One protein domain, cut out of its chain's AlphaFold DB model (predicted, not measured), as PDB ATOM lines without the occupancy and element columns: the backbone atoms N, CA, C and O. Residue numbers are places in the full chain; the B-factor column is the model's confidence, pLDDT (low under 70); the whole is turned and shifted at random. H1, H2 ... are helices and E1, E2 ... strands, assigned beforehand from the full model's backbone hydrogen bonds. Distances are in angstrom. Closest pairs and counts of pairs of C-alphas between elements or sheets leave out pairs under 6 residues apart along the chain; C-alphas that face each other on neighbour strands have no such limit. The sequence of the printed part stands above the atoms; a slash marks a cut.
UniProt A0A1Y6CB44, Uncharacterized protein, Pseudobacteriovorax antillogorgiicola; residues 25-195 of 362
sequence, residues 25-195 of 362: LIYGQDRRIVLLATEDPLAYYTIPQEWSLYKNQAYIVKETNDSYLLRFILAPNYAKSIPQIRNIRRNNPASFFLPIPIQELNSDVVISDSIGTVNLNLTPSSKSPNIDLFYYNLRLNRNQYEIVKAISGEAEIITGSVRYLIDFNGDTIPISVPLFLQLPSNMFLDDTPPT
ATOM      1  N   LEU A  25     240.444 211.418 257.101       88.56
ATOM      2  CA  LEU A  25     240.411 210.284 256.169       88.56
ATOM      3  C   LEU A  25     239.272 209.334 256.560       88.56
ATOM      4  O   LEU A  25     239.256 208.786 257.666       88.56
ATOM      5  N   ILE A  26     238.338 209.078 255.646       89.50
ATOM      6  CA  ILE A  26     237.182 208.218 255.913       89.50
ATOM      7  C   ILE A  26     237.380 206.873 255.227       89.50
ATOM      8  O   ILE A  26     237.548 206.784 254.009       89.50
ATOM      9  N   TYR A  27     237.309 205.807 256.019       90.12
ATOM     10  CA  TYR A  27     237.598 204.450 255.570       90.12
ATOM     11  C   TYR A  27     236.334 203.648 255.237       90.12
ATOM     12  O   TYR A  27     235.305 203.712 255.920       90.12
ATOM     13  N   GLY A  28     236.426 202.853 254.176       86.00
ATOM     14  CA  GLY A  28     235.441 201.851 253.798       86.00
ATOM     15  C   GLY A  28     235.466 200.640 254.731       86.00
ATOM     16  O   GLY A  28     236.291 200.523 255.639       86.00
ATOM     17  N   GLN A  29     234.556 199.695 254.493       83.00
ATOM     18  CA  GLN A  29     234.496 198.444 255.265       83.00
ATOM     19  C   GLN A  29     235.747 197.566 255.085       83.00
ATOM     20  O   GLN A  29     236.089 196.785 255.967       83.00
ATOM     21  N   ASP A  30     236.444 197.726 253.964       80.94
ATOM     22  CA  ASP A  30     237.697 197.058 253.607       80.94
ATOM     23  C   ASP A  30     238.949 197.789 254.129       80.94
ATOM     24  O   ASP A  30     240.067 197.405 253.793       80.94
ATOM     25  N   ARG A  31     238.771 198.825 254.964       85.06
ATOM     26  CA  ARG A  31     239.838 199.685 255.505       85.06
ATOM     27  C   ARG A  31     240.641 200.448 254.448       85.06
ATOM     28  O   ARG A  31     241.729 200.926 254.755       85.06
ATOM     29  N   ARG A  32     240.117 200.609 253.233       85.12
ATOM     30  CA  ARG A  32     240.675 201.544 252.248       85.12
ATOM     31  C   ARG A  32     240.039 202.917 252.415       85.12
ATOM     32  O   ARG A  32     238.911 203.020 252.896       85.12
ATOM     33  N   ILE A  33     240.769 203.971 252.068       87.50
ATOM     34  CA  ILE A  33     240.254 205.342 252.135       87.50
ATOM     35  C   ILE A  33     239.229 205.505 251.013       87.50
ATOM     36  O   ILE A  33     239.563 205.287 249.851       87.50
ATOM     37  N   VAL A  34     237.990 205.857 251.359       86.94
ATOM     38  CA  VAL A  34     236.870 206.007 250.410       86.94
ATOM     39  C   VAL A  34     236.431 207.453 250.230       86.94
ATOM     40  O   VAL A  34     235.890 207.786 249.174       86.94
ATOM     41  N   LEU A  35     236.642 208.292 251.249       86.56
ATOM     42  CA  LEU A  35     236.348 209.720 251.208       86.56
ATOM     43  C   LEU A  35     237.421 210.509 251.968       86.56
ATOM     44  O   LEU A  35     237.990 210.000 252.937       86.56
ATOM     45  N   LEU A  36     237.618 211.760 251.572       87.38
ATOM     46  CA  LEU A  36     238.394 212.763 252.300       87.38
ATOM     47  C   LEU A  36     237.461 213.915 252.668       87.38
ATOM     48  O   LEU A  36     236.759 214.427 251.794       87.38
ATOM     49  N   ALA A  37     237.419 214.308 253.938       86.25
ATOM     50  CA  ALA A  37     236.688 215.506 254.350       86.25
ATOM     51  C   ALA A  37     237.501 216.752 253.984       86.25
ATOM     52  O   ALA A  37     238.666 216.830 254.363       86.25
ATOM     53  N   THR A  38     236.930 217.713 253.261       77.06
ATOM     54  CA  THR A  38     237.676 218.931 252.915       77.06
ATOM     55  C   THR A  38     237.638 219.942 254.066       77.06
ATOM     56  O   THR A  38     237.062 219.683 255.128       77.06
ATOM     57  N   GLU A  39     238.256 221.106 253.856       74.75
ATOM     58  CA  GLU A  39     238.137 222.245 254.770       74.75
ATOM     59  C   GLU A  39     236.692 222.771 254.872       74.75
ATOM     60  O   GLU A  39     236.296 223.291 255.917       74.75
ATOM     61  N   ASP A  40     235.879 222.589 253.823       71.06
ATOM     62  CA  ASP A  40     234.437 222.823 253.886       71.06
ATOM     63  C   ASP A  40     233.759 221.616 254.571       71.06
ATOM     64  O   ASP A  40     233.768 220.506 254.033       71.06
ATOM     65  N   PRO A  41     233.102 221.800 255.733       74.94
ATOM     66  CA  PRO A  41     232.486 220.706 256.492       74.94
ATOM     67  C   PRO A  41     231.334 219.991 255.759       74.94
ATOM     68  O   PRO A  41     230.862 218.934 256.208       74.94
ATOM     69  N   LEU A  42     230.830 220.573 254.668       73.56
ATOM     70  CA  LEU A  42     229.803 219.994 253.810       73.56
ATOM     71  C   LEU A  42     230.389 219.285 252.586       73.56
ATOM     72  O   LEU A  42     229.676 218.491 251.970       73.56
ATOM     73  N   ALA A  43     231.652 219.517 252.240       72.88
ATOM     74  CA  ALA A  43     232.256 218.965 251.039       72.88
ATOM     75  C   ALA A  43     233.164 217.772 251.358       72.88
ATOM     76  O   ALA A  43     233.927 217.752 252.325       72.88
ATOM     77  N   TYR A  44     233.080 216.751 250.511       79.81
ATOM     78  CA  TYR A  44     233.888 215.543 250.629       79.81
ATOM     79  C   TYR A  44     234.412 215.151 249.254       79.81
ATOM     80  O   TYR A  44     233.638 215.069 248.296       79.81
ATOM     81  N   TYR A  45     235.699 214.826 249.169       80.12
ATOM     82  CA  TYR A  45     236.251 214.177 247.987       80.12
ATOM     83  C   TYR A  45     236.020 212.669 248.047       80.12
ATOM     84  O   TYR A  45     236.202 212.043 249.090       80.12
ATOM     85  N   THR A  46     235.623 212.069 246.929       81.12
ATOM     86  CA  THR A  46     235.410 210.631 246.771       81.12
ATOM     87  C   THR A  46     236.572 210.002 246.027       81.12
ATOM     88  O   THR A  46     236.927 210.453 244.940       81.12
ATOM     89  N   ILE A  47     237.107 208.914 246.577       82.44
ATOM     90  CA  ILE A  47     238.202 208.158 245.965       82.44
ATOM     91  C   ILE A  47     237.628 206.889 245.322       82.44
ATOM     92  O   ILE A  47     236.911 206.140 246.008       82.44
ATOM     93  N   PRO A  48     237.930 206.604 244.042       81.75
ATOM     94  CA  PRO A  48     237.492 205.367 243.409       81.75
ATOM     95  C   PRO A  48     238.110 204.156 244.103       81.75
ATOM     96  O   PRO A  48     239.274 204.161 244.487       81.75
ATOM     97  N   GLN A  49     237.321 203.098 244.281       83.12
ATOM     98  CA  GLN A  49     237.772 201.894 244.992       83.12
ATOM     99  C   GLN A  49     238.063 200.719 244.070       83.12
ATOM    100  O   GLN A  49     238.633 199.714 244.511       83.12
ATOM    101  N   GLU A  50     237.648 200.841 242.820       83.19
ATOM    102  CA  GLU A  50     237.922 199.920 241.733       83.19
ATOM    103  C   GLU A  50     237.750 200.653 240.403       83.19
ATOM    104  O   GLU A  50     237.001 201.630 240.313       83.19
ATOM    105  N   TRP A  51     238.433 200.152 239.381       79.75
ATOM    106  CA  TRP A  51     238.175 200.496 237.988       79.75
ATOM    107  C   TRP A  51     237.481 199.322 237.317       79.75
ATOM    108  O   TRP A  51     237.892 198.174 237.487       79.75
ATOM    109  N   SER A  52     236.413 199.619 236.582       79.50
ATOM    110  CA  SER A  52     235.547 198.613 235.961       79.50
ATOM    111  C   SER A  52     235.198 199.000 234.531       79.50
ATOM    112  O   SER A  52     235.276 200.178 234.186       79.50
ATOM    113  N   LEU A  53     234.788 198.026 233.711       79.06
ATOM    114  CA  LEU A  53     234.373 198.276 232.331       79.06
ATOM    115  C   LEU A  53     233.260 199.323 232.267       79.06
ATOM    116  O   LEU A  53     232.144 199.110 232.755       79.06
ATOM    117  N   TYR A  54     233.542 200.438 231.603       75.31
ATOM    118  CA  TYR A  54     232.545 201.450 231.315       75.31
ATOM    119  C   TYR A  54     231.434 200.833 230.466       75.31
ATOM    120  O   TYR A  54     231.688 200.196 229.443       75.31
ATOM    121  N   LYS A  55     230.188 200.964 230.936       72.69
ATOM    122  CA  LYS A  55     228.993 200.359 230.321       72.69
ATOM    123  C   LYS A  55     229.094 198.838 230.094       72.69
ATOM    124  O   LYS A  55     228.313 198.297 229.317       72.69
ATOM    125  N   ASN A  56     229.998 198.144 230.796       72.69
ATOM    126  CA  ASN A  56     230.277 196.716 230.611       72.69
ATOM    127  C   ASN A  56     230.600 196.347 229.149       72.69
ATOM    128  O   ASN A  56     230.095 195.356 228.622       72.69
ATOM    129  N   GLN A  57     231.388 197.186 228.473       72.50
ATOM    130  CA  GLN A  57     231.708 197.040 227.055       72.50
ATOM    131  C   GLN A  57     233.204 196.793 226.838       72.50
ATOM    132  O   GLN A  57     234.052 197.572 227.270       72.50
ATOM    133  N   ALA A  58     233.506 195.706 226.134       78.06
ATOM    134  CA  ALA A  58     234.820 195.372 225.602       78.06
ATOM    135  C   ALA A  58     234.628 194.735 224.222       78.06
ATOM    136  O   ALA A  58     233.575 194.149 223.958       78.06
ATOM    137  N   TYR A  59     235.630 194.847 223.355       77.44
ATOM    138  CA  TYR A  59     235.561 194.372 221.976       77.44
ATOM    139  C   TYR A  59     236.883 193.764 221.557       77.44
ATOM    140  O   TYR A  59     237.935 194.332 221.833       77.44
ATOM    141  N   ILE A  60     236.834 192.644 220.845       79.38
ATOM    142  CA  ILE A  60     238.019 192.087 220.199       79.38
ATOM    143  C   ILE A  60     237.849 192.163 218.690       79.38
ATOM    144  O   ILE A  60     236.862 191.671 218.154       79.38
ATOM    145  N   VAL A  61     238.827 192.768 218.019       76.62
ATOM    146  CA  VAL A  61     238.859 192.946 216.564       76.62
ATOM    147  C   VAL A  61     240.031 192.168 215.988       76.62
ATOM    148  O   VAL A  61     241.130 192.209 216.531       76.62
ATOM    149  N   LYS A  62     239.826 191.468 214.875       80.81
ATOM    150  CA  LYS A  62     240.920 190.817 214.152       80.81
ATOM    151  C   LYS A  62     241.700 191.859 213.339       80.81
ATOM    152  O   LYS A  62     241.126 192.517 212.481       80.81
ATOM    153  N   GLU A  63     242.999 191.995 213.598       75.25
ATOM    154  CA  GLU A  63     243.901 192.904 212.869       75.25
ATOM    155  C   GLU A  63     244.560 192.178 211.685       75.25
ATOM    156  O   GLU A  63     244.581 192.672 210.563       75.25
ATOM    157  N   THR A  64     245.050 190.955 211.911       79.31
ATOM    158  CA  THR A  64     245.591 190.065 210.869       79.31
ATOM    159  C   THR A  64     245.221 188.610 211.172       79.31
ATOM    160  O   THR A  64     244.463 188.329 212.095       79.31
ATOM    161  N   ASN A  65     245.727 187.637 210.407       78.69
ATOM    162  CA  ASN A  65     245.427 186.219 210.655       78.69
ATOM    163  C   ASN A  65     245.883 185.693 212.025       78.69
ATOM    164  O   ASN A  65     245.284 184.726 212.507       78.69
ATOM    165  N   ASP A  66     246.873 186.349 212.636       83.31
ATOM    166  CA  ASP A  66     247.466 185.955 213.916       83.31
ATOM    167  C   ASP A  66     247.536 187.101 214.942       83.31
ATOM    168  O   ASP A  66     248.115 186.917 216.013       83.31
ATOM    169  N   SER A  67     246.934 188.258 214.638       80.62
ATOM    170  CA  SER A  67     246.894 189.438 215.512       80.62
ATOM    171  C   SER A  67     245.462 189.914 215.728       80.62
ATOM    172  O   SER A  67     244.681 190.022 214.779       80.62
ATOM    173  N   TYR A  68     245.140 190.222 216.978       81.19
ATOM    174  CA  TYR A  68     243.839 190.680 217.446       81.19
ATOM    175  C   TYR A  68     244.031 191.896 218.355       81.19
ATOM    176  O   TYR A  68     245.051 192.012 219.026       81.19
ATOM    177  N   LEU A  69     243.052 192.789 218.413       76.38
ATOM    178  CA  LEU A  69     243.050 193.980 219.256       76.38
ATOM    179  C   LEU A  69     241.878 193.903 220.232       76.38
ATOM    180  O   LEU A  69     240.726 193.964 219.807       76.38
ATOM    181  N   LEU A  70     242.167 193.765 221.526       78.44
ATOM    182  CA  LEU A  70     241.196 193.864 222.613       78.44
ATOM    183  C   LEU A  70     241.100 195.320 223.073       78.44
ATOM    184  O   LEU A  70     242.035 195.858 223.658       78.44
ATOM    185  N   ARG A  71     239.947 195.935 222.836       77.44
ATOM    186  CA  ARG A  71     239.656 197.327 223.161       77.44
ATOM    187  C   ARG A  71     238.618 197.413 224.269       77.44
ATOM    188  O   ARG A  71     237.594 196.730 224.213       77.44
ATOM    189  N   PHE A  72     238.853 198.260 225.262       75.88
ATOM    190  CA  PHE A  72     237.894 198.508 226.336       75.88
ATOM    191  C   PHE A  72     238.113 199.869 226.986       75.88
ATOM    192  O   PHE A  72     239.178 200.469 226.875       75.88
ATOM    193  N   ILE A  73     237.084 200.338 227.686       74.38
ATOM    194  CA  ILE A  73     237.108 201.587 228.441       74.38
ATOM    195  C   ILE A  73     236.883 201.239 229.909       74.38
ATOM    196  O   ILE A  73     235.989 200.451 230.224       74.38
ATOM    197  N   LEU A  74     237.658 201.824 230.811       76.81
ATOM    198  CA  LEU A  74     237.443 201.742 232.247       76.81
ATOM    199  C   LEU A  74     236.852 203.040 232.773       76.81
ATOM    200  O   LEU A  74     237.211 204.114 232.309       76.81
ATOM    201  N   ALA A  75     236.000 202.918 233.783       75.88
ATOM    202  CA  ALA A  75     235.485 204.024 234.571       75.88
ATOM    203  C   ALA A  75     235.739 203.778 236.068       75.88
ATOM    204  O   ALA A  75     235.700 202.614 236.509       75.88
ATOM    205  N   PRO A  76     235.944 204.845 236.863       77.69
ATOM    206  CA  PRO A  76     236.050 204.760 238.300       77.69
ATOM    207  C   PRO A  76     234.716 204.292 238.869       77.69
ATOM    208  O   PRO A  76     233.638 204.742 238.472       77.69
ATOM    209  N   ASN A  77     234.784 203.389 239.837       79.38
ATOM    210  CA  ASN A  77     233.611 202.874 240.511       79.38
ATOM    211  C   ASN A  77     233.667 203.205 242.010       79.38
ATOM    212  O   ASN A  77     234.579 202.836 242.759       79.38
ATOM    213  N   TYR A  78     232.633 203.934 242.430       78.50
ATOM    214  CA  TYR A  78     232.455 204.487 243.770       78.50
ATOM    215  C   TYR A  78     231.446 203.693 244.615       78.50
ATOM    216  O   TYR A  78     231.054 204.137 245.695       78.50
ATOM    217  N   ALA A  79     230.999 202.515 244.160       81.44
ATOM    218  CA  ALA A  79     229.977 201.716 244.841       81.44
ATOM    219  C   ALA A  79     230.351 201.413 246.302       81.44
ATOM    220  O   ALA A  79     229.503 201.464 247.196       81.44
ATOM    221  N   LYS A  80     231.641 201.174 246.563       82.25
ATOM    222  CA  LYS A  80     232.184 200.917 247.906       82.25
ATOM    223  C   LYS A  80     232.177 202.148 248.825       82.25
ATOM    224  O   LYS A  80     232.184 201.981 250.043       82.25
ATOM    225  N   SER A  81     232.073 203.362 248.281       79.19
ATOM    226  CA  SER A  81     231.954 204.611 249.052       79.19
ATOM    227  C   SER A  81     230.508 204.886 249.498       79.19
ATOM    228  O   SER A  81     230.281 205.576 250.494       79.19
ATOM    229  N   ILE A  82     229.510 204.296 248.825       82.06
ATOM    230  CA  ILE A  82     228.074 204.537 249.066       82.06
ATOM    231  C   ILE A  82     227.637 204.325 250.528       82.06
ATOM    232  O   ILE A  82     226.871 205.155 251.029       82.06
ATOM    233  N   PRO A  83     228.068 203.273 251.255       83.81
ATOM    234  CA  PRO A  83     227.691 203.110 252.657       83.81
ATOM    235  C   PRO A  83     228.139 204.284 253.536       83.81
ATOM    236  O   PRO A  83     227.350 204.749 254.360       83.81
ATOM    237  N   GLN A  84     229.357 204.801 253.326       84.31
ATOM    238  CA  GLN A  84     229.866 205.950 254.080       84.31
ATOM    239  C   GLN A  84     229.174 207.246 253.669       84.31
ATOM    240  O   GLN A  84     228.737 207.995 254.538       84.31
ATOM    241  N   ILE A  85     228.945 207.455 252.369       80.00
ATOM    242  CA  ILE A  85     228.160 208.590 251.854       80.00
ATOM    243  C   ILE A  85     226.770 208.624 252.505       80.00
ATOM    244  O   ILE A  85     226.320 209.664 252.981       80.00
ATOM    245  N   ARG A  86     226.084 207.475 252.584       79.44
ATOM    246  CA  ARG A  86     224.775 207.370 253.253       79.44
ATOM    247  C   ARG A  86     224.865 207.677 254.744       79.44
ATOM    248  O   ARG A  86     223.949 208.295 255.277       79.44
ATOM    249  N   ASN A  87     225.922 207.227 255.417       82.44
ATOM    250  CA  ASN A  87     226.128 207.502 256.835       82.44
ATOM    251  C   ASN A  87     226.351 209.003 257.092       82.44
ATOM    252  O   ASN A  87     225.700 209.574 257.960       82.44
ATOM    253  N   ILE A  88     227.195 209.652 256.287       78.50
ATOM    254  CA  ILE A  88     227.465 211.093 256.372       78.50
ATOM    255  C   ILE A  88     226.191 211.886 256.085       78.50
ATOM    256  O   ILE A  88     225.782 212.671 256.932       78.50
ATOM    257  N   ARG A  89     225.478 211.598 254.987       74.81
ATOM    258  CA  ARG A  89     224.219 212.288 254.636       74.81
ATOM    259  C   ARG A  89     223.124 212.168 255.697       74.81
ATOM    260  O   ARG A  89     222.283 213.053 255.800       74.81
ATOM    261  N   ARG A  90     223.095 211.087 256.485       80.69
ATOM    262  CA  ARG A  90     222.139 210.947 257.602       80.69
ATOM    263  C   ARG A  90     222.418 211.936 258.730       80.69
ATOM    264  O   ARG A  90     221.474 212.411 259.352       80.69
ATOM    265  N   ASN A  91     223.691 212.219 258.987       82.25
ATOM    266  CA  ASN A  91     224.124 213.125 260.050       82.25
ATOM    267  C   ASN A  91     224.264 214.572 259.554       82.25
ATOM    268  O   ASN A  91     224.101 215.504 260.334       82.25
ATOM    269  N   ASN A  92     224.532 214.749 258.260       76.75
ATOM    270  CA  ASN A  92     224.715 216.028 257.595       76.75
ATOM    271  C   ASN A  92     224.057 216.010 256.195       76.75
ATOM    272  O   ASN A  92     224.726 215.751 255.196       76.75
ATOM    273  N   PRO A  93     222.739 216.259 256.090       69.25
ATOM    274  CA  PRO A  93     222.005 216.156 254.824       69.25
ATOM    275  C   PRO A  93     222.459 217.125 253.727       69.25
ATOM    276  O   PRO A  93     222.212 216.856 252.554       69.25
ATOM    277  N   ALA A  94     223.110 218.230 254.101       61.66
ATOM    278  CA  ALA A  94     223.629 219.229 253.170       61.66
ATOM    279  C   ALA A  94     224.974 218.823 252.538       61.66
ATOM    280  O   ALA A  94     225.476 219.540 251.678       61.66
ATOM    281  N   SER A  95     225.554 217.685 252.942       64.06
ATOM    282  CA  SER A  95     226.843 217.242 252.413       64.06
ATOM    283  C   SER A  95     226.782 216.922 250.916       64.06
ATOM    284  O   SER A  95     225.896 216.171 250.474       64.06
ATOM    285  N   PHE A  96     227.769 217.392 250.161       65.88
ATOM    286  CA  PHE A  96     227.984 217.058 248.759       65.88
ATOM    287  C   PHE A  96     229.322 216.338 248.566       65.88
ATOM    288  O   PHE A  96     230.218 216.393 249.405       65.88
ATOM    289  N   PHE A  97     229.404 215.576 247.479       70.56
ATOM    290  CA  PHE A  97     230.479 214.622 247.232       70.56
ATOM    291  C   PHE A  97     230.988 214.842 245.820       70.56
ATOM    292  O   PHE A  97     230.197 214.783 244.877       70.56
ATOM    293  N   LEU A  98     232.281 215.104 245.701       66.50
ATOM    294  CA  LEU A  98     232.953 215.389 244.441       66.50
ATOM    295  C   LEU A  98     233.989 214.295 244.179       66.50
ATOM    296  O   LEU A  98     234.641 213.876 245.135       66.50
ATOM    297  N   PRO A  99     234.185 213.835 242.934       67.25
ATOM    298  CA  PRO A  99     235.392 213.104 242.568       67.25
ATOM    299  C   PRO A  99     236.619 213.868 243.057       67.25
ATOM    300  O   PRO A  99     236.648 215.099 243.015       67.25
ATOM    301  N   ILE A 100     237.597 213.151 243.600       65.81
ATOM    302  CA  ILE A 100     238.843 213.797 243.985       65.81
ATOM    303  C   ILE A 100     239.561 214.297 242.724       65.81
ATOM    304  O   ILE A 100     239.614 213.535 241.764       65.81
ATOM    305  N   PRO A 101     240.105 215.524 242.696       56.88
ATOM    306  CA  PRO A 101     241.016 215.933 241.633       56.88
ATOM    307  C   PRO A 101     242.218 214.987 241.652       56.88
ATOM    308  O   PRO A 101     242.889 214.855 242.678       56.88
ATOM    309  N   ILE A 102     242.450 214.263 240.560       57.28
ATOM    310  CA  ILE A 102     243.499 213.243 240.495       57.28
ATOM    311  C   ILE A 102     244.658 213.793 239.674       57.28
ATOM    312  O   ILE A 102     244.493 214.080 238.493       57.28
ATOM    313  N   GLN A 103     245.848 213.865 240.271       54.16
ATOM    314  CA  GLN A 103     247.083 213.846 239.491       54.16
ATOM    315  C   GLN A 103     247.496 212.387 239.319       54.16
ATOM    316  O   GLN A 103     247.879 211.700 240.275       54.16
ATOM    317  N   GLU A 104     247.333 211.871 238.105       51.41
ATOM    318  CA  GLU A 104     247.720 210.500 237.810       51.41
ATOM    319  C   GLU A 104     249.244 210.379 237.818       51.41
ATOM    320  O   GLU A 104     249.936 211.102 237.107       51.41
ATOM    321  N   LEU A 105     249.771 209.459 238.630       49.50
ATOM    322  CA  LEU A 105     251.190 209.130 238.562       49.50
ATOM    323  C   LEU A 105     251.474 208.107 237.476       49.50
ATOM    324  O   LEU A 105     252.441 208.265 236.748       49.50
ATOM    325  N   ASN A 106     250.698 207.018 237.477       52.91
ATOM    326  CA  ASN A 106     250.856 205.863 236.601       52.91
ATOM    327  C   ASN A 106     249.602 204.976 236.660       52.91
ATOM    328  O   ASN A 106     249.100 204.670 237.751       52.91
ATOM    329  N   SER A 107     249.196 204.433 235.511       54.66
ATOM    330  CA  SER A 107     248.337 203.247 235.449       54.66
ATOM    331  C   SER A 107     249.151 202.027 235.032       54.66
ATOM    332  O   SER A 107     249.750 201.981 233.958       54.66
ATOM    333  N   ASP A 108     249.147 201.000 235.881       56.53
ATOM    334  CA  ASP A 108     249.802 199.731 235.590       56.53
ATOM    335  C   ASP A 108     248.724 198.674 235.332       56.53
ATOM    336  O   ASP A 108     248.160 198.075 236.259       56.53
ATOM    337  N   VAL A 109     248.434 198.414 234.057       55.53
ATOM    338  CA  VAL A 109     247.698 197.205 233.673       55.53
ATOM    339  C   VAL A 109     248.677 196.057 233.544       55.53
ATOM    340  O   VAL A 109     249.451 195.970 232.594       55.53
ATOM    341  N   VAL A 110     248.612 195.146 234.511       56.12
ATOM    342  CA  VAL A 110     249.357 193.896 234.462       56.12
ATOM    343  C   VAL A 110     248.471 192.854 233.795       56.12
ATOM    344  O   VAL A 110     247.405 192.484 234.282       56.12
ATOM    345  N   ILE A 111     248.913 192.368 232.646       54.25
ATOM    346  CA  ILE A 111     248.334 191.176 232.042       54.25
ATOM    347  C   ILE A 111     249.289 190.049 232.375       54.25
ATOM    348  O   ILE A 111     250.489 190.181 232.160       54.25
ATOM    349  N   SER A 112     248.767 188.956 232.928       54.69
ATOM    350  CA  SER A 112     249.575 187.750 233.093       54.69
ATOM    351  C   SER A 112     250.166 187.368 231.735       54.69
ATOM    352  O   SER A 112     249.421 187.305 230.757       54.69
ATOM    353  N   ASP A 113     251.459 187.047 231.671       51.62
ATOM    354  CA  ASP A 113     252.142 186.644 230.428       51.62
ATOM    355  C   ASP A 113     251.426 185.478 229.712       51.62
ATOM    356  O   ASP A 113     251.528 185.299 228.497       51.62
ATOM    357  N   SER A 114     250.654 184.689 230.466       49.78
ATOM    358  CA  SER A 114     249.798 183.611 229.962       49.78
ATOM    359  C   SER A 114     248.575 184.080 229.160       49.78
ATOM    360  O   SER A 114     247.973 183.273 228.461       49.78
ATOM    361  N   ILE A 115     248.175 185.346 229.279       52.06
ATOM    362  CA  ILE A 115     246.977 185.946 228.668       52.06
ATOM    363  C   ILE A 115     247.365 186.932 227.563       52.06
ATOM    364  O   ILE A 115     246.625 187.077 226.595       52.06
ATOM    365  N   GLY A 116     248.516 187.600 227.664       46.66
ATOM    366  CA  GLY A 116     248.838 188.719 226.783       46.66
ATOM    367  C   GLY A 116     250.207 189.328 227.052       46.66
ATOM    368  O   GLY A 116     250.728 189.225 228.153       46.66
ATOM    369  N   THR A 117     250.743 190.032 226.059       46.78
ATOM    370  CA  THR A 117     251.727 191.104 226.269       46.78
ATOM    371  C   THR A 117     251.024 192.416 225.948       46.78
ATOM    372  O   THR A 117     250.456 192.553 224.864       46.78
ATOM    373  N   VAL A 118     251.032 193.367 226.883       45.81
ATOM    374  CA  VAL A 118     250.503 194.718 226.651       45.81
ATOM    375  C   VAL A 118     251.413 195.402 225.634       45.81
ATOM    376  O   VAL A 118     252.489 195.868 225.984       45.81
ATOM    377  N   ASN A 119     251.010 195.437 224.366       40.41
ATOM    378  CA  ASN A 119     251.755 196.176 223.340       40.41
ATOM    379  C   ASN A 119     251.382 197.668 223.299       40.41
ATOM    380  O   ASN A 119     252.057 198.432 222.620       40.41
ATOM    381  N   LEU A 120     250.300 198.074 223.977       38.78
ATOM    382  CA  LEU A 120     249.818 199.454 223.992       38.78
ATOM    383  C   LEU A 120     248.909 199.678 225.220       38.78
ATOM    384  O   LEU A 120     247.889 199.007 225.379       38.78
ATOM    385  N   ASN A 121     249.302 200.596 226.103       45.44
ATOM    386  CA  ASN A 121     248.485 201.114 227.202       45.44
ATOM    387  C   ASN A 121     248.143 202.568 226.843       45.44
ATOM    388  O   ASN A 121     249.058 203.361 226.650       45.44
ATOM    389  N   LEU A 122     246.861 202.903 226.686       40.78
ATOM    390  CA  LEU A 122     246.428 204.283 226.444       40.78
ATOM    391  C   LEU A 122     245.964 204.875 227.775       40.78
ATOM    392  O   LEU A 122     244.785 205.076 228.048       40.78
ATOM    393  N   THR A 123     246.933 205.123 228.646       44.25
ATOM    394  CA  THR A 123     246.676 205.889 229.858       44.25
ATOM    395  C   THR A 123     246.444 207.343 229.466       44.25
ATOM    396  O   THR A 123     247.232 207.876 228.681       44.25
ATOM    397  N   PRO A 124     245.391 208.005 229.955       38.00
ATOM    398  CA  PRO A 124     245.278 209.432 229.748       38.00
ATOM    399  C   PRO A 124     246.442 210.156 230.413       38.00
ATOM    400  O   PRO A 124     246.970 209.717 231.433       38.00
ATOM    401  N   SER A 125     246.861 211.260 229.808       41.09
ATOM    402  CA  SER A 125     247.987 212.025 230.315       41.09
ATOM    403  C   SER A 125     247.684 212.587 231.706       41.09
ATOM    404  O   SER A 125     246.587 213.065 232.004       41.09
ATOM    405  N   SER A 126     248.706 212.592 232.553       37.38
ATOM    406  CA  SER A 126     248.714 213.116 233.922       37.38
ATOM    407  C   SER A 126     248.479 214.633 234.042       37.38
ATOM    408  O   SER A 126     248.716 215.205 235.105       37.38
ATOM    409  N   LYS A 127     248.029 215.308 232.974       38.88
ATOM    410  CA  LYS A 127     247.895 216.771 232.901       38.88
ATOM    411  C   LYS A 127     246.459 217.292 232.849       38.88
ATOM    412  O   LYS A 127     246.279 218.503 232.880       38.88
ATOM    413  N   SER A 128     245.444 216.429 232.812       39.06
ATOM    414  CA  SER A 128     244.049 216.879 232.851       39.06
ATOM    415  C   SER A 128     243.409 216.548 234.205       39.06
ATOM    416  O   SER A 128     243.338 215.373 234.575       39.06
ATOM    417  N   PRO A 129     242.931 217.551 234.966       40.34
ATOM    418  CA  PRO A 129     242.533 217.377 236.365       40.34
ATOM    419  C   PRO A 129     241.268 216.526 236.596       40.34
ATOM    420  O   PRO A 129     240.907 216.304 237.748       40.34
ATOM    421  N   ASN A 130     240.603 216.026 235.543       47.41
ATOM    422  CA  ASN A 130     239.300 215.351 235.641       47.41
ATOM    423  C   ASN A 130     239.144 214.136 234.705       47.41
ATOM    424  O   ASN A 130     238.068 213.930 234.137       47.41
ATOM    425  N   ILE A 131     240.188 213.325 234.488       53.53
ATOM    426  CA  ILE A 131     240.015 212.144 233.630       53.53
ATOM    427  C   ILE A 131     239.350 210.988 234.390       53.53
ATOM    428  O   ILE A 131     239.973 210.223 235.120       53.53
ATOM    429  N   ASP A 132     238.047 210.850 234.146       63.06
ATOM    430  CA  ASP A 132     237.167 209.807 234.682       63.06
ATOM    431  C   ASP A 132     237.109 208.539 233.809       63.06
ATOM    432  O   ASP A 132     236.298 207.652 234.073       63.06
ATOM    433  N   LEU A 133     237.872 208.434 232.719       66.44
ATOM    434  CA  LEU A 133     237.796 207.283 231.812       66.44
ATOM    435  C   LEU A 133     239.164 206.921 231.240       66.44
ATOM    436  O   LEU A 133     239.867 207.778 230.718       66.44
ATOM    437  N   PHE A 134     239.493 205.631 231.246       68.00
ATOM    438  CA  PHE A 134     240.733 205.107 230.666       68.00
ATOM    439  C   PHE A 134     240.431 204.219 229.469       68.00
ATOM    440  O   PHE A 134     239.643 203.285 229.592       68.00
ATOM    441  N   TYR A 135     241.051 204.476 228.320       68.19
ATOM    442  CA  TYR A 135     240.909 203.626 227.139       68.19
ATOM    443  C   TYR A 135     242.091 202.672 227.032       68.19
ATOM    444  O   TYR A 135     243.231 203.053 227.216       68.19
ATOM    445  N   TYR A 136     241.842 201.416 226.697       69.44
ATOM    446  CA  TYR A 136     242.896 200.430 226.504       69.44
ATOM    447  C   TYR A 136     242.706 199.741 225.167       69.44
ATOM    448  O   TYR A 136     241.583 199.414 224.781       69.44
ATOM    449  N   ASN A 137     243.818 199.484 224.481       66.81
ATOM    450  CA  ASN A 137     243.844 198.763 223.217       66.81
ATOM    451  C   ASN A 137     245.006 197.767 223.219       66.81
ATOM    452  O   ASN A 137     246.141 198.115 222.933       66.81
ATOM    453  N   LEU A 138     244.729 196.517 223.563       73.19
ATOM    454  CA  LEU A 138     245.730 195.481 223.772       73.19
ATOM    455  C   LEU A 138     245.861 194.592 222.539       73.19
ATOM    456  O   LEU A 138     244.893 193.951 222.133       73.19
ATOM    457  N   ARG A 139     247.069 194.468 221.987       72.88
ATOM    458  CA  ARG A 139     247.327 193.495 220.919       72.88
ATOM    459  C   ARG A 139     247.543 192.095 221.491       72.88
ATOM    460  O   ARG A 139     248.458 191.878 222.280       72.88
ATOM    461  N   LEU A 140     246.734 191.151 221.031       75.62
ATOM    462  CA  LEU A 140     246.775 189.735 221.368       75.62
ATOM    463  C   LEU A 140     247.225 188.925 220.150       75.62
ATOM    464  O   LEU A 140     246.785 189.172 219.028       75.62
ATOM    465  N   ASN A 141     248.059 187.914 220.365       80.00
ATOM    466  CA  ASN A 141     248.301 186.884 219.360       80.00
ATOM    467  C   ASN A 141     247.167 185.840 219.347       80.00
ATOM    468  O   ASN A 141     246.315 185.803 220.236       80.00
ATOM    469  N   ARG A 142     247.174 184.949 218.354       82.44
ATOM    470  CA  ARG A 142     246.174 183.877 218.211       82.44
ATOM    471  C   ARG A 142     245.970 183.022 219.469       82.44
ATOM    472  O   ARG A 142     244.831 182.776 219.844       82.44
ATOM    473  N   ASN A 143     247.034 182.579 220.138       78.38
ATOM    474  CA  ASN A 143     246.894 181.742 221.339       78.38
ATOM    475  C   ASN A 143     246.248 182.520 222.494       78.38
ATOM    476  O   ASN A 143     245.402 181.991 223.209       78.38
ATOM    477  N   GLN A 144     246.633 183.784 222.649       77.50
ATOM    478  CA  GLN A 144     246.099 184.697 223.659       77.50
ATOM    479  C   GLN A 144     244.614 184.991 223.420       77.50
ATOM    480  O   GLN A 144     243.818 184.928 224.354       77.50
ATOM    481  N   TYR A 145     244.227 185.224 222.165       81.69
ATOM    482  CA  TYR A 145     242.828 185.364 221.767       81.69
ATOM    483  C   TYR A 145     241.989 184.145 222.176       81.69
ATOM    484  O   TYR A 145     240.953 184.311 222.815       81.69
ATOM    485  N   GLU A 146     242.445 182.927 221.869       80.12
ATOM    486  CA  GLU A 146     241.714 181.697 222.218       80.12
ATOM    487  C   GLU A 146     241.588 181.503 223.737       80.12
ATOM    488  O   GLU A 146     240.547 181.057 224.221       80.12
ATOM    489  N   ILE A 147     242.610 181.890 224.510       77.06
ATOM    490  CA  ILE A 147     242.554 181.866 225.978       77.06
ATOM    491  C   ILE A 147     241.509 182.855 226.483       77.06
ATOM    492  O   ILE A 147     240.609 182.445 227.212       77.06
ATOM    493  N   VAL A 148     241.588 184.125 226.067       78.88
ATOM    494  CA  VAL A 148     240.619 185.174 226.431       78.88
ATOM    495  C   VAL A 148     239.195 184.755 226.054       78.88
ATOM    496  O   VAL A 148     238.263 184.973 226.828       78.88
ATOM    497  N   LYS A 149     239.031 184.088 224.906       78.00
ATOM    498  CA  LYS A 149     237.768 183.492 224.462       78.00
ATOM    499  C   LYS A 149     237.234 182.448 225.423       78.00
ATOM    500  O   LYS A 149     236.087 182.558 225.853       78.00
ATOM    501  N   ALA A 150     238.071 181.492 225.803       75.94
ATOM    502  CA  ALA A 150     237.685 180.398 226.680       75.94
ATOM    503  C   ALA A 150     237.278 180.845 228.094       75.94
ATOM    504  O   ALA A 150     236.442 180.189 228.705       75.94
ATOM    505  N   ILE A 151     237.854 181.933 228.614       73.38
ATOM    506  CA  ILE A 151     237.632 182.390 230.004       73.38
ATOM    507  C   ILE A 151     236.656 183.571 230.129       73.38
ATOM    508  O   ILE A 151     236.292 183.966 231.239       73.38
ATOM    509  N   SER A 152     236.228 184.146 229.003       74.94
ATOM    510  CA  SER A 152     235.246 185.235 228.965       74.94
ATOM    511  C   SER A 152     233.927 184.870 229.649       74.94
ATOM    512  O   SER A 152     233.426 183.755 229.533       74.94
ATOM    513  N   GLY A 153     233.345 185.817 230.385       67.12
ATOM    514  CA  GLY A 153     232.094 185.633 231.123       67.12
ATOM    515  C   GLY A 153     232.194 184.801 232.408       67.12
ATOM    516  O   GLY A 153     231.328 184.955 233.269       67.12
ATOM    517  N   GLU A 154     233.237 183.987 232.588       66.94
ATOM    518  CA  GLU A 154     233.368 183.077 233.738       66.94
ATOM    519  C   GLU A 154     234.408 183.523 234.775       66.94
ATOM    520  O   GLU A 154     234.278 183.177 235.950       66.94
ATOM    521  N   ALA A 155     235.416 184.302 234.374       62.59
ATOM    522  CA  ALA A 155     236.523 184.691 235.244       62.59
ATOM    523  C   ALA A 155     236.902 186.176 235.115       62.59
ATOM    524  O   ALA A 155     236.568 186.847 234.136       62.59
ATOM    525  N   GLU A 156     237.626 186.679 236.113       64.50
ATOM    526  CA  GLU A 156     238.393 187.924 236.009       64.50
ATOM    527  C   GLU A 156     239.668 187.646 235.207       64.50
ATOM    528  O   GLU A 156     240.396 186.695 235.493       64.50
ATOM    529  N   ILE A 157     239.914 188.443 234.167       64.38
ATOM    530  CA  ILE A 157     240.883 188.103 233.109       64.38
ATOM    531  C   ILE A 157     242.075 189.052 233.113       64.38
ATOM    532  O   ILE A 157     243.188 188.654 232.780       64.38
ATOM    533  N   ILE A 158     241.863 190.309 233.492       63.16
ATOM    534  CA  ILE A 158     242.924 191.312 233.561       63.16
ATOM    535  C   ILE A 158     242.884 191.931 234.957       63.16
ATOM    536  O   ILE A 158     241.828 192.364 235.428       63.16
ATOM    537  N   THR A 159     244.040 191.939 235.616       67.62
ATOM    538  CA  THR A 159     244.201 192.379 237.002       67.62
ATOM    539  C   THR A 159     245.343 193.379 237.084       67.62
ATOM    540  O   THR A 159     246.482 193.031 236.798       67.62
ATOM    541  N   GLY A 160     245.071 194.609 237.498       69.50
ATOM    542  CA  GLY A 160     246.089 195.659 237.572       69.50
ATOM    543  C   GLY A 160     245.869 196.590 238.749       69.50
ATOM    544  O   GLY A 160     245.091 196.300 239.662       69.50
ATOM    545  N   SER A 161     246.529 197.739 238.714       74.50
ATOM    546  CA  SER A 161     246.252 198.819 239.651       74.50
ATOM    547  C   SER A 161     246.485 200.170 239.006       74.50
ATOM    548  O   SER A 161     247.455 200.341 238.273       74.50
ATOM    549  N   VAL A 162     245.659 201.142 239.358       72.38
ATOM    550  CA  VAL A 162     245.908 202.543 239.036       72.38
ATOM    551  C   VAL A 162     246.441 203.237 240.279       72.38
ATOM    552  O   VAL A 162     245.894 203.051 241.373       72.38
ATOM    553  N   ARG A 163     247.550 203.964 240.129       72.06
ATOM    554  CA  ARG A 163     248.274 204.587 241.235       72.06
ATOM    555  C   ARG A 163     248.214 206.104 241.131       72.06
ATOM    556  O   ARG A 163     248.515 206.687 240.093       72.06
ATOM    557  N   TYR A 164     247.892 206.730 242.253       73.50
ATOM    558  CA  TYR A 164     247.717 208.173 242.366       73.50
ATOM    559  C   TYR A 164     248.512 208.715 243.544       73.50
ATOM    560  O   TYR A 164     248.677 208.015 244.552       73.50
ATOM    561  N   LEU A 165     248.939 209.971 243.435       71.56
ATOM    562  CA  LEU A 165     249.217 210.799 244.603       71.56
ATOM    563  C   LEU A 165     248.068 211.762 244.789       71.56
ATOM    564  O   LEU A 165     247.517 212.300 243.833       71.56
ATOM    565  N   ILE A 166     247.719 211.955 246.045       73.69
ATOM    566  CA  ILE A 166     246.704 212.902 246.446       73.69
ATOM    567  C   ILE A 166     247.352 213.847 247.433       73.69
ATOM    568  O   ILE A 166     247.726 213.423 248.527       73.69
ATOM    569  N   ASP A 167     247.462 215.111 247.048       71.50
ATOM    570  CA  ASP A 167     247.845 216.165 247.973       71.50
ATOM    571  C   ASP A 167     246.618 216.559 248.796       71.50
ATOM    572  O   ASP A 167     245.598 217.010 248.276       71.50
ATOM    573  N   PHE A 168     246.692 216.332 250.102       75.75
ATOM    574  CA  PHE A 168     245.605 216.578 251.034       75.75
ATOM    575  C   PHE A 168     246.171 217.082 252.359       75.75
ATOM    576  O   PHE A 168     246.914 216.380 253.040       75.75
ATOM    577  N   ASN A 169     245.810 218.313 252.731       71.00
ATOM    578  CA  ASN A 169     246.261 218.979 253.959       71.00
ATOM    579  C   ASN A 169     247.784 219.081 254.117       71.00
ATOM    580  O   ASN A 169     248.316 218.962 255.219       71.00
ATOM    581  N   GLY A 170     248.484 219.321 253.007       72.00
ATOM    582  CA  GLY A 170     249.944 219.432 252.986       72.00
ATOM    583  C   GLY A 170     250.680 218.091 253.033       72.00
ATOM    584  O   GLY A 170     251.906 218.091 252.959       72.00
ATOM    585  N   ASP A 171     249.953 216.972 253.107       75.00
ATOM    586  CA  ASP A 171     250.495 215.625 252.978       75.00
ATOM    587  C   ASP A 171     250.200 215.059 251.586       75.00
ATOM    588  O   ASP A 171     249.108 215.229 251.048       75.00
ATOM    589  N   THR A 172     251.150 214.308 251.035       78.25
ATOM    590  CA  THR A 172     250.964 213.569 249.783       78.25
ATOM    591  C   THR A 172     250.674 212.100 250.093       78.25
ATOM    592  O   THR A 172     251.527 211.368 250.604       78.25
ATOM    593  N   ILE A 173     249.457 211.648 249.790       80.19
ATOM    594  CA  ILE A 173     248.955 210.311 250.118       80.19
ATOM    595  C   ILE A 173     249.015 209.415 248.872       80.19
ATOM    596  O   ILE A 173     248.313 209.688 247.895       80.19
ATOM    597  N   PRO A 174     249.786 208.312 248.888       78.38
ATOM    598  CA  PRO A 174     249.772 207.349 247.796       78.38
ATOM    599  C   PRO A 174     248.530 206.457 247.875       78.38
ATOM    600  O   PRO A 174     248.259 205.831 248.905       78.38
ATOM    601  N   ILE A 175     247.803 206.335 246.765       78.94
ATOM    602  CA  ILE A 175     246.660 205.426 246.637       78.94
ATOM    603  C   ILE A 175     246.891 204.466 245.476       78.94
ATOM    604  O   ILE A 175     247.295 204.865 244.391       78.94
ATOM    605  N   SER A 176     246.607 203.184 245.713       79.38
ATOM    606  CA  SER A 176     246.621 202.136 244.692       79.38
ATOM    607  C   SER A 176     245.236 201.508 244.608       79.38
ATOM    608  O   SER A 176     244.793 200.821 245.533       79.38
ATOM    609  N   VAL A 177     244.552 201.738 243.492       79.38
ATOM    610  CA  VAL A 177     243.201 201.241 243.242       79.38
ATOM    611  C   VAL A 177     243.291 200.023 242.332       79.38
ATOM    612  O   VAL A 177     243.816 200.139 241.229       79.38
ATOM    613  N   PRO A 178     242.809 198.846 242.755       75.00
ATOM    614  CA  PRO A 178     242.872 197.659 241.922       75.00
ATOM    615  C   PRO A 178     241.952 197.789 240.704       75.00
ATOM    616  O   PRO A 178     240.877 198.393 240.757       75.00
ATOM    617  N   LEU A 179     242.391 197.176 239.617       74.81
ATOM    618  CA  LEU A 179     241.691 197.090 238.349       74.81
ATOM    619  C   LEU A 179     241.246 195.649 238.153       74.81
ATOM    620  O   LEU A 179     242.078 194.741 238.172       74.81
ATOM    621  N   PHE A 180     239.942 195.465 237.969       71.62
ATOM    622  CA  PHE A 180     239.334 194.160 237.750       71.62
ATOM    623  C   PHE A 180     238.523 194.194 236.464       71.62
ATOM    624  O   PHE A 180     237.609 195.004 236.297       71.62
ATOM    625  N   LEU A 181     238.860 193.293 235.551       73.19
ATOM    626  CA  LEU A 181     238.205 193.180 234.259       73.19
ATOM    627  C   LEU A 181     237.596 191.796 234.117       73.19
ATOM    628  O   LEU A 181     238.276 190.818 233.795       73.19
ATOM    629  N   GLN A 182     236.286 191.740 234.328       77.31
ATOM    630  CA  GLN A 182     235.469 190.625 233.889       77.31
ATOM    631  C   GLN A 182     234.970 190.944 232.483       77.31
ATOM    632  O   GLN A 182     234.111 191.804 232.297       77.31
ATOM    633  N   LEU A 183     235.543 190.277 231.485       77.81
ATOM    634  CA  LEU A 183     235.164 190.532 230.105       77.81
ATOM    635  C   LEU A 183     233.839 189.824 229.788       77.81
ATOM    636  O   LEU A 183     233.704 188.631 230.082       77.81
ATOM    637  N   PRO A 184     232.857 190.518 229.198       73.94
ATOM    638  CA  PRO A 184     231.562 189.925 228.925       73.94
ATOM    639  C   PRO A 184     231.667 188.932 227.759       73.94
ATOM    640  O   PRO A 184     232.404 189.141 226.798       73.94
ATOM    641  N   SER A 185     230.906 187.841 227.814       70.19
ATOM    642  CA  SER A 185     230.957 186.769 226.805       70.19
ATOM    643  C   SER A 185     230.483 187.198 225.409       70.19
ATOM    644  O   SER A 185     230.753 186.514 224.427       70.19
ATOM    645  N   ASN A 186     229.805 188.343 225.295       68.31
ATOM    646  CA  ASN A 186     229.335 188.914 224.034       68.31
ATOM    647  C   ASN A 186     230.355 189.849 223.347       68.31
ATOM    648  O   ASN A 186     229.994 190.501 222.370       68.31
ATOM    649  N   MET A 187     231.602 189.927 223.831       70.44
ATOM    650  CA  MET A 187     232.637 190.821 223.281       70.44
ATOM    651  C   MET A 187     233.292 190.345 221.973       70.44
ATOM    652  O   MET A 187     234.035 191.101 221.343       70.44
ATOM    653  N   PHE A 188     233.076 189.085 221.580       65.81
ATOM    654  CA  PHE A 188     233.653 188.518 220.359       65.81
ATOM    655  C   PHE A 188     232.796 188.914 219.173       65.81
ATOM    656  O   PHE A 188     231.749 188.322 218.914       65.81
ATOM    657  N   LEU A 189     233.249 189.934 218.459       58.84
ATOM    658  CA  LEU A 189     232.680 190.301 217.178       58.84
ATOM    659  C   LEU A 189     233.562 189.666 216.119       58.84
ATOM    660  O   LEU A 189     234.668 190.133 215.868       58.84
ATOM    661  N   ASP A 190     233.093 188.560 215.547       51.84
ATOM    662  CA  ASP A 190     233.926 187.759 214.652       51.84
ATOM    663  C   ASP A 190     234.319 188.496 213.356       51.84
ATOM    664  O   ASP A 190     235.253 188.025 212.726       51.84
ATOM    665  N   ASP A 191     233.738 189.655 212.984       51.28
ATOM    666  CA  ASP A 191     234.136 190.329 211.728       51.28
ATOM    667  C   ASP A 191     234.064 191.872 211.642       51.28
ATOM    668  O   ASP A 191     234.397 192.425 210.593       51.28
ATOM    669  N   THR A 192     233.690 192.633 212.678       51.22
ATOM    670  CA  THR A 192     233.853 194.112 212.688       51.22
ATOM    671  C   THR A 192     233.493 194.671 214.071       51.22
ATOM    672  O   THR A 192     232.487 194.225 214.629       51.22
ATOM    673  N   PRO A 193     234.246 195.630 214.658       52.66
ATOM    674  CA  PRO A 193     233.749 196.379 215.814       52.66
ATOM    675  C   PRO A 193     232.392 197.012 215.464       52.66
ATOM    676  O   PRO A 193     232.138 197.282 214.285       52.66
ATOM    677  N   PRO A 194     231.496 197.253 216.439       57.09
ATOM    678  CA  PRO A 194     230.268 197.974 216.150       57.09
ATOM    679  C   PRO A 194     230.665 199.318 215.543       57.09
ATOM    680  O   PRO A 194     231.557 199.987 216.068       57.09
ATOM    681  N   THR A 195     230.031 199.698 214.435       55.56
ATOM    682  CA  THR A 195     230.244 201.012 213.821       55.56
ATOM    683  C   THR A 195     230.104 202.086 214.897       55.56
ATOM    684  O   THR A 195     229.103 202.085 215.621       55.56
TER     685      THR A 195
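This is residues 25 to 195 of the 362 residues of an uncharacterized protein of Pseudobacteriovorax antillogorgiicola (UniProt A0A1Y6CB44). What shape do these atoms make? They make a long body: at one end a small four-stranded sheet, E1 E2 E3 E6, has H1 over one face, and at the other end a twisted sheet, E4 E5 E8, has H2 over one face. The long hairpin E9 E10, with E7 beside E9, makes a third sheet, partly face to face with E4 E5 E8. What is it made of? The printed part has 171 residues with two named helices and ten named strands, ordered E1 E2 E3 E4 E5 H1 E6 E7 E8 H2 E9 E10, of mixed class; the four-stranded sheet is mixed, the others antiparallel. How large is it? It is only just compact, close to loose, with a radius of gyration of the C-alphas of 18.4 A, and elongated, spanning 59 by 30 by 29 A.

How is the largest sheet built? E1, residues 25 to 27, E2, 33 to 37, and E3, 43 to 46, form a meander, each strand the antiparallel neighbour of the one before, with N 26 and O 35 at 2.9 A and N 36 and O 45 at 2.9 A. E6, residues 96 to 99, is parallel to E3, with N 46 and O 98 at 2.7 A. H1, residues 79 to 91, is on this sheet in two layers, helix over one face, at a height of 7.9 A; its closest C-alphas to E2 are those of Ser 81 and Val 34, 5.3 A. How do the other sheets stand? E4, residues 50 to 62, E5, 67 to 77, and E8, 134 to 141, form a twisted sheet, with N 61 and O 69 at 2.9 A and N 70 and O 138 at 2.8 A. H2, residues 142 to 151, is on it, again two layers, at a height of 10.1 A. This sheet and that of E7, residues 103 to 108, E9, 156 to 168, and E10, 171 to 182, form a sandwich, two sheets face to face, their strands at 41 degrees; N 163 and O 106 are 2.9 A apart, N 162 and O 177 2.8 A. Are the helix backbones complete? Every O i to N i+4 pair is within hydrogen-bond range in H2, and 7 of 9 in H1.

Where does it begin? E1 begins at C-alpha 25, (240.411, 210.284, 256.169). Which elements are long? E10 measures 34.9 A and ends at C-alpha 182, (235.469, 190.625, 233.889); E9 measures 33.1 A, E5 31.3 A and E4 29.2 A. E4 bends by 74 degrees at residue 55.

Is it continuous? The printed part has no cut, and the link from E7 to E8, 25 residues, is long. Where is confidence low? Mean pLDDT of the printed part is 70.2, and residues 98 to 137 are among those under 70.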